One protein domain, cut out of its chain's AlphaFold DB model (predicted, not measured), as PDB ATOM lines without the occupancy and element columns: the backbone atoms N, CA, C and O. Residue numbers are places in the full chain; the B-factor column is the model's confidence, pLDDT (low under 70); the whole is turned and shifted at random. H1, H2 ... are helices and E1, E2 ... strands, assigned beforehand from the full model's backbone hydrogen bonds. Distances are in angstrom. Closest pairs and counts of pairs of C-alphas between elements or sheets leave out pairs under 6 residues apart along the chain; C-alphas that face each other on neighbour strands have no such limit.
ATOM      1  N   ASP A 132      45.778  11.124  46.898       85.44
ATOM      2  CA  ASP A 132      45.380  10.191  47.963       85.44
ATOM      3  C   ASP A 132      43.876   9.878  47.953       85.44
ATOM      4  O   ASP A 132      43.470   8.720  48.097       85.44
ATOM      5  N   ASP A 133      43.035  10.891  47.723       87.38
ATOM      6  CA  ASP A 133      41.583  10.719  47.611       87.38
ATOM      7  C   ASP A 133      41.211   9.915  46.359       87.38
ATOM      8  O   ASP A 133      40.291   9.089  46.394       87.38
ATOM      9  N   LEU A 134      41.934  10.123  45.255       88.06
ATOM     10  CA  LEU A 134      41.783   9.339  44.032       88.06
ATOM     11  C   LEU A 134      42.162   7.873  44.273       88.06
ATOM     12  O   LEU A 134      41.350   6.985  43.999       88.06
ATOM     13  N   ILE A 135      43.338   7.609  44.850       90.06
ATOM     14  CA  ILE A 135      43.804   6.257  45.193       90.06
ATOM     15  C   ILE A 135      42.792   5.558  46.107       90.06
ATOM     16  O   ILE A 135      42.444   4.394  45.880       90.06
ATOM     17  N   LYS A 136      42.259   6.266  47.108       90.50
ATOM     18  CA  LYS A 136      41.219   5.737  47.998       90.50
ATOM     19  C   LYS A 136      39.959   5.332  47.225       90.50
ATOM     20  O   LYS A 136      39.487   4.204  47.391       90.50
ATOM     21  N   LYS A 137      39.440   6.194  46.343       89.19
ATOM     22  CA  LYS A 137      38.265   5.885  45.503       89.19
ATOM     23  C   LYS A 137      38.507   4.699  44.564       89.19
ATOM     24  O   LYS A 137      37.609   3.873  44.366       89.19
ATOM     25  N   LEU A 138      39.710   4.583  44.000       90.00
ATOM     26  CA  LEU A 138      40.087   3.461  43.136       90.00
ATOM     27  C   LEU A 138      40.151   2.144  43.924       90.00
ATOM     28  O   LEU A 138      39.588   1.140  43.485       90.00
ATOM     29  N   ARG A 139      40.725   2.156  45.133       88.06
ATOM     30  CA  ARG A 139      40.731   1.000  46.049       88.06
ATOM     31  C   ARG A 139      39.318   0.569  46.447       88.06
ATOM     32  O   ARG A 139      38.997  -0.618  46.405       88.06
ATOM     33  N   GLU A 140      38.442   1.515  46.782       89.50
ATOM     34  CA  GLU A 140      37.025   1.221  47.049       89.50
ATOM     35  C   GLU A 140      36.332   0.597  45.827       89.50
ATOM     36  O   GLU A 140      35.490  -0.295  45.971       89.50
ATOM     37  N   SER A 141      36.714   1.020  44.619       85.81
ATOM     38  CA  SER A 141      36.212   0.451  43.365       85.81
ATOM     39  C   SER A 141      36.717  -0.975  43.131       85.81
ATOM     40  O   SER A 141      35.921  -1.817  42.715       85.81
ATOM     41  N   GLN A 142      37.968  -1.300  43.489       84.88
ATOM     42  CA  GLN A 142      38.475  -2.683  43.468       84.88
ATOM     43  C   GLN A 142      37.658  -3.592  44.400       84.88
ATOM     44  O   GLN A 142      37.259  -4.691  44.012       84.88
ATOM     45  N   VAL A 143      37.338  -3.115  45.609       85.12
ATOM     46  CA  VAL A 143      36.507  -3.859  46.573       85.12
ATOM     47  C   VAL A 143      35.089  -4.073  46.042       85.12
ATOM     48  O   VAL A 143      34.531  -5.160  46.198       85.12
ATOM     49  N   LYS A 144      34.489  -3.058  45.408       83.44
ATOM     50  CA  LYS A 144      33.165  -3.184  44.777       83.44
ATOM     51  C   LYS A 144      33.194  -4.181  43.616       83.44
ATOM     52  O   LYS A 144      32.334  -5.056  43.576       83.44
ATOM     53  N   ALA A 145      34.197  -4.101  42.741       82.56
ATOM     54  CA  ALA A 145      34.364  -5.015  41.610       82.56
ATOM     55  C   ALA A 145      34.513  -6.476  42.063       82.56
ATOM     56  O   ALA A 145      33.897  -7.362  41.475       82.56
ATOM     57  N   ALA A 146      35.244  -6.723  43.154       79.06
ATOM     58  CA  ALA A 146      35.391  -8.061  43.729       79.06
ATOM     59  C   ALA A 146      34.092  -8.617  44.334       79.06
ATOM     60  O   ALA A 146      33.910  -9.830  44.402       79.06
ATOM     61  N   LYS A 147      33.189  -7.742  44.796       76.31
ATOM     62  CA  LYS A 147      31.884  -8.123  45.361       76.31
ATOM     63  C   LYS A 147      30.804  -8.330  44.298       76.31
ATOM     64  O   LYS A 147      29.745  -8.863  44.627       76.31
ATOM     65  N   CYS A 148      31.025  -7.914  43.051       71.06
ATOM     66  CA  CYS A 148      30.081  -8.184  41.972       71.06
ATOM     67  C   CYS A 148      30.044  -9.697  41.701       71.06
ATOM     68  O   CYS A 148      31.038 -10.288  41.302       71.06
ATOM     69  N   ILE A 149      28.899 -10.348  41.903       56.81
ATOM     70  CA  ILE A 149      28.738 -11.784  41.636       56.81
ATOM     71  C   ILE A 149      28.367 -11.948  40.157       56.81
ATOM     72  O   ILE A 149      27.223 -11.724  39.771       56.81
ATOM     73  N   GLY A 150      29.341 -12.295  39.311       49.53
ATOM     74  CA  GLY A 150      29.136 -12.545  37.882       49.53
ATOM     75  C   GLY A 150      29.196 -14.039  37.569       49.53
ATOM     76  O   GLY A 150      30.270 -14.631  37.614       49.53
ATOM     77  N   PHE A 151      28.047 -14.634  37.245       44.12
ATOM     78  CA  PHE A 151      27.850 -16.030  36.830       44.12
ATOM     79  C   PHE A 151      28.913 -16.477  35.799       44.12
ATOM     80  O   PHE A 151      28.832 -16.077  34.647       44.12
ATOM     81  N   ILE A 152      29.912 -17.255  36.245       49.47
ATOM     82  CA  ILE A 152      30.963 -18.056  35.555       49.47
ATOM     83  C   ILE A 152      31.761 -17.405  34.390       49.47
ATOM     84  O   ILE A 152      32.972 -17.593  34.328       49.47
ATOM     85  N   ALA A 153      31.183 -16.559  33.536       46.25
ATOM     86  CA  ALA A 153      31.890 -15.706  32.572       46.25
ATOM     87  C   ALA A 153      32.471 -14.412  33.198       46.25
ATOM     88  O   ALA A 153      33.224 -13.693  32.546       46.25
ATOM     89  N   GLY A 154      32.133 -14.102  34.460       56.50
ATOM     90  CA  GLY A 154      32.515 -12.853  35.135       56.50
ATOM     91  C   GLY A 154      33.858 -12.873  35.874       56.50
ATOM     92  O   GLY A 154      34.467 -11.819  36.025       56.50
ATOM     93  N   MET A 155      34.355 -14.035  36.312       63.03
ATOM     94  CA  MET A 155      35.505 -14.099  37.231       63.03
ATOM     95  C   MET A 155      36.834 -13.671  36.589       63.03
ATOM     96  O   MET A 155      37.598 -12.933  37.204       63.03
ATOM     97  N   VAL A 156      37.104 -14.073  35.340       68.75
ATOM     98  CA  VAL A 156      38.334 -13.674  34.623       68.75
ATOM     99  C   VAL A 156      38.329 -12.171  34.337       68.75
ATOM    100  O   VAL A 156      39.320 -11.485  34.582       68.75
ATOM    101  N   SER A 157      37.185 -11.635  33.908       74.38
ATOM    102  CA  SER A 157      37.001 -10.201  33.670       74.38
ATOM    103  C   SER A 157      37.114  -9.380  34.959       74.38
ATOM    104  O   SER A 157      37.699  -8.302  34.949       74.38
ATOM    105  N   GLN A 158      36.621  -9.895  36.089       74.56
ATOM    106  CA  GLN A 158      36.760  -9.252  37.403       74.56
ATOM    107  C   GLN A 158      38.210  -9.199  37.876       74.56
ATOM    108  O   GLN A 158      38.657  -8.151  38.340       74.56
ATOM    109  N   ILE A 159      38.958 -10.297  37.721       82.69
ATOM    110  CA  ILE A 159      40.389 -10.334  38.050       82.69
ATOM    111  C   ILE A 159      41.153  -9.320  37.195       82.69
ATOM    112  O   ILE A 159      41.982  -8.590  37.730       82.69
ATOM    113  N   TRP A 160      40.845  -9.222  35.897       85.56
ATOM    114  CA  TRP A 160      41.473  -8.235  35.019       85.56
ATOM    115  C   TRP A 160      41.152  -6.791  35.435       85.56
ATOM    116  O   TRP A 160      42.059  -5.967  35.535       85.56
ATOM    117  N   VAL A 161      39.891  -6.484  35.763       84.81
ATOM    118  CA  VAL A 161      39.498  -5.147  36.244       84.81
ATOM    119  C   VAL A 161      40.232  -4.777  37.536       84.81
ATOM    120  O   VAL A 161      40.697  -3.647  37.676       84.81
ATOM    121  N   ILE A 162      40.350  -5.712  38.481       84.75
ATOM    122  CA  ILE A 162      40.988  -5.454  39.776       84.75
ATOM    123  C   ILE A 162      42.505  -5.333  39.623       84.75
ATOM    124  O   ILE A 162      43.070  -4.346  40.085       84.75
ATOM    125  N   ASN A 163      43.155  -6.312  38.991       86.62
ATOM    126  CA  ASN A 163      44.615  -6.407  38.962       86.62
ATOM    127  C   ASN A 163      45.250  -5.516  37.889       86.62
ATOM    128  O   ASN A 163      46.327  -4.978  38.125       86.62
ATOM    129  N   ASP A 164      44.621  -5.387  36.718       87.31
ATOM    130  CA  ASP A 164      45.211  -4.697  35.568       87.31
ATOM    131  C   ASP A 164      44.675  -3.272  35.454       87.31
ATOM    132  O   ASP A 164      45.439  -2.326  35.608       87.31
ATOM    133  N   LEU A 165      43.359  -3.102  35.278       88.31
ATOM    134  CA  LEU A 165      42.776  -1.782  35.023       88.31
ATOM    135  C   LEU A 165      42.904  -0.848  36.232       88.31
ATOM    136  O   LEU A 165      43.499   0.220  36.139       88.31
ATOM    137  N   LEU A 166      42.333  -1.242  37.372       89.75
ATOM    138  CA  LEU A 166      42.394  -0.438  38.594       89.75
ATOM    139  C   LEU A 166      43.756  -0.567  39.275       89.75
ATOM    140  O   LEU A 166      44.244   0.403  39.844       89.75
ATOM    141  N   GLY A 167      44.363  -1.754  39.206       89.56
ATOM    142  CA  GLY A 167      45.643  -2.039  39.838       89.56
ATOM    143  C   GLY A 167      46.776  -1.189  39.275       89.56
ATOM    144  O   GLY A 167      47.422  -0.475  40.039       89.56
ATOM    145  N   LYS A 168      46.965  -1.193  37.948       89.81
ATOM    146  CA  LYS A 168      47.991  -0.358  37.305       89.81
ATOM    147  C   LYS A 168      47.705   1.124  37.474       89.81
ATOM    148  O   LYS A 168      48.620   1.863  37.790       89.81
ATOM    149  N   LEU A 169      46.443   1.546  37.370       88.50
ATOM    150  CA  LEU A 169      46.094   2.953  37.560       88.50
ATOM    151  C   LEU A 169      46.471   3.449  38.965       88.50
ATOM    152  O   LEU A 169      47.011   4.537  39.111       88.50
ATOM    153  N   ILE A 170      46.227   2.647  40.006       89.88
ATOM    154  CA  ILE A 170      46.664   2.974  41.371       89.88
ATOM    155  C   ILE A 170      48.199   3.041  41.457       89.88
ATOM    156  O   ILE A 170      48.711   3.944  42.113       89.88
ATOM    157  N   GLU A 171      48.920   2.129  40.795       91.00
ATOM    158  CA  GLU A 171      50.394   2.119  40.752       91.00
ATOM    159  C   GLU A 171      50.973   3.334  40.017       91.00
ATOM    160  O   GLU A 171      51.930   3.933  40.509       91.00
ATOM    161  N   ASP A 172      50.365   3.742  38.903       90.25
ATOM    162  CA  ASP A 172      50.756   4.921  38.120       90.25
ATOM    163  C   ASP A 172      50.627   6.209  38.951       90.25
ATOM    164  O   ASP A 172      51.434   7.128  38.817       90.25
ATOM    165  N   TYR A 173      49.652   6.255  39.866       87.56
ATOM    166  CA  TYR A 173      49.496   7.334  40.847       87.56
ATOM    167  C   TYR A 173      50.314   7.128  42.139       87.56
ATOM    168  O   TYR A 173      50.192   7.923  43.070       87.56
ATOM    169  N   GLY A 174      51.160   6.094  42.215       87.50
ATOM    170  CA  GLY A 174      52.063   5.829  43.343       87.50
ATOM    171  C   GLY A 174      51.432   5.110  44.543       87.50
ATOM    172  O   GLY A 174      52.077   4.978  45.584       87.50
ATOM    173  N   GLY A 175      50.188   4.644  44.423       86.62
ATOM    174  CA  GLY A 175      49.485   3.895  45.462       86.62
ATOM    175  C   GLY A 175      49.747   2.386  45.418       86.62
ATOM    176  O   GLY A 175      50.279   1.842  44.454       86.62
ATOM    177  N   GLU A 176      49.312   1.678  46.463       91.56
ATOM    178  CA  GLU A 176      49.406   0.210  46.526       91.56
ATOM    179  C   GLU A 176      48.032  -0.419  46.240       91.56
ATOM    180  O   GLU A 176      47.098  -0.233  47.034       91.56
ATOM    181  N   PRO A 177      47.843  -1.133  45.122       90.38
ATOM    182  CA  PRO A 177      46.553  -1.720  44.792       90.38
ATOM    183  C   PRO A 177      46.282  -3.014  45.562       90.38
ATOM    184  O   PRO A 177      47.192  -3.700  46.037       90.38
ATOM    185  N   TYR A 178      45.009  -3.406  45.609       87.62
ATOM    186  CA  TYR A 178      44.664  -4.793  45.894       87.62
ATOM    187  C   TYR A 178      44.951  -5.687  44.683       87.62
ATOM    188  O   TYR A 178      44.819  -5.259  43.534       87.62
ATOM    189  N   LYS A 179      45.267  -6.952  44.949       86.44
ATOM    190  CA  LYS A 179      45.332  -8.038  43.972       86.44
ATOM    191  C   LYS A 179      44.390  -9.164  44.357       86.44
ATOM    192  O   LYS A 179      44.152  -9.402  45.537       86.44
ATOM    193  N   VAL A 180      43.877  -9.880  43.364       79.88
ATOM    194  CA  VAL A 180      43.179 -11.150  43.577       79.88
ATOM    195  C   VAL A 180      44.187 -12.293  43.523       79.88
ATOM    196  O   VAL A 180      44.735 -12.584  42.462       79.88
ATOM    197  N   GLU A 181      44.383 -12.966  44.654       78.12
ATOM    198  CA  GLU A 181      45.207 -14.168  44.791       78.12
ATOM    199  C   GLU A 181      44.367 -15.285  45.412       78.12
ATOM    200  O   GLU A 181      43.702 -15.087  46.430       78.12
ATOM    201  N   ASN A 182      44.347 -16.464  44.784       72.62
ATOM    202  CA  ASN A 182      43.550 -17.614  45.238       72.62
ATOM    203  C   ASN A 182      42.071 -17.268  45.533       72.62
ATOM    204  O   ASN A 182      41.472 -17.779  46.479       72.62
ATOM    205  N   GLY A 183      41.487 -16.362  44.740       68.69
ATOM    206  CA  GLY A 183      40.102 -15.906  44.901       68.69
ATOM    207  C   GLY A 183      39.865 -14.925  46.058       68.69
ATOM    208  O   GLY A 183      38.712 -14.666  46.396       68.69
ATOM    209  N   LYS A 184      40.920 -14.374  46.673       74.88
ATOM    210  CA  LYS A 184      40.837 -13.385  47.759       74.88
ATOM    211  C   LYS A 184      41.540 -12.088  47.375       74.88
ATOM    212  O   LYS A 184      42.564 -12.115  46.704       74.88
ATOM    213  N   LEU A 185      41.001 -10.959  47.831       79.56
ATOM    214  CA  LEU A 185      41.683  -9.668  47.747       79.56
ATOM    215  C   LEU A 185      42.799  -9.599  48.796       79.56
ATOM    216  O   LEU A 185      42.537  -9.790  49.984       79.56
ATOM    217  N   VAL A 186      44.012  -9.280  48.360       84.38
ATOM    218  CA  VAL A 186      45.196  -9.056  49.198       84.38
ATOM    219  C   VAL A 186      45.855  -7.733  48.812       84.38
ATOM    220  O   VAL A 186      45.757  -7.313  47.662       84.38
ATOM    221  N   ILE A 187      46.488  -7.036  49.758       79.44
ATOM    222  CA  ILE A 187      47.266  -5.826  49.442       79.44
ATOM    223  C   ILE A 187      48.552  -6.272  48.743       79.44
ATOM    224  O   ILE A 187      49.248  -7.155  49.248       79.44
ATOM    225  N   LYS A 188      48.867  -5.678  47.588       70.12
ATOM    226  CA  LYS A 188      50.146  -5.912  46.913       70.12
ATOM    227  C   LYS A 188      51.249  -5.231  47.728       70.12
ATOM    228  O   LYS A 188      51.496  -4.043  47.553       70.12
TER     229      LYS A 188
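Overview. This is residues 132 to 188 of the 192 residues of an uncharacterized protein of Clostridium sp. AF34-10BH (UniProt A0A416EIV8). A small strand hairpin, E1 and E2, packs mainly by E1 on a longer helical hairpin, H1 and H2, side by side along the longest axis. The 57 printed residues hold two named helices, then two named strands, antiparallel; the class is mostly helix. The whole is compact, radius of gyration of the C-alphas 10.8 A, spanning 34 by 17 by 15 A.

Along the chain. Find C-alpha 178 at (44.664, -4.793, 45.894): E1, residues 178 to 181, runs 9.5 A, and E2, 184 to 187, 10.1 A. H2, 155 to 172, runs 24.4 A; H1, 132 to 147, runs 22.9 A from (45.380, 10.191, 47.963).

Arrangement. Between E1 and E2, look at N 179 and O 186, 2.8 A apart. The closest C-alphas of H2 and E1, Asn 163 and Lys 179, are 5.3 A apart; H2 and E2 are apart. H1 and H2 touch, closest at C-alphas 142 and 162, 5.3 A, at a shallow tilt of 8 degrees, opposite ways. Every O i to N i+4 pair is within hydrogen-bond range in H1, 11 of 14 in H2.

Size, cuts and confidence. C-alphas 132 and 152 are farthest apart, 34.1 A. The printed part has no cut and no long link; pLDDT is under 70 at residues 149 to 156 and 183.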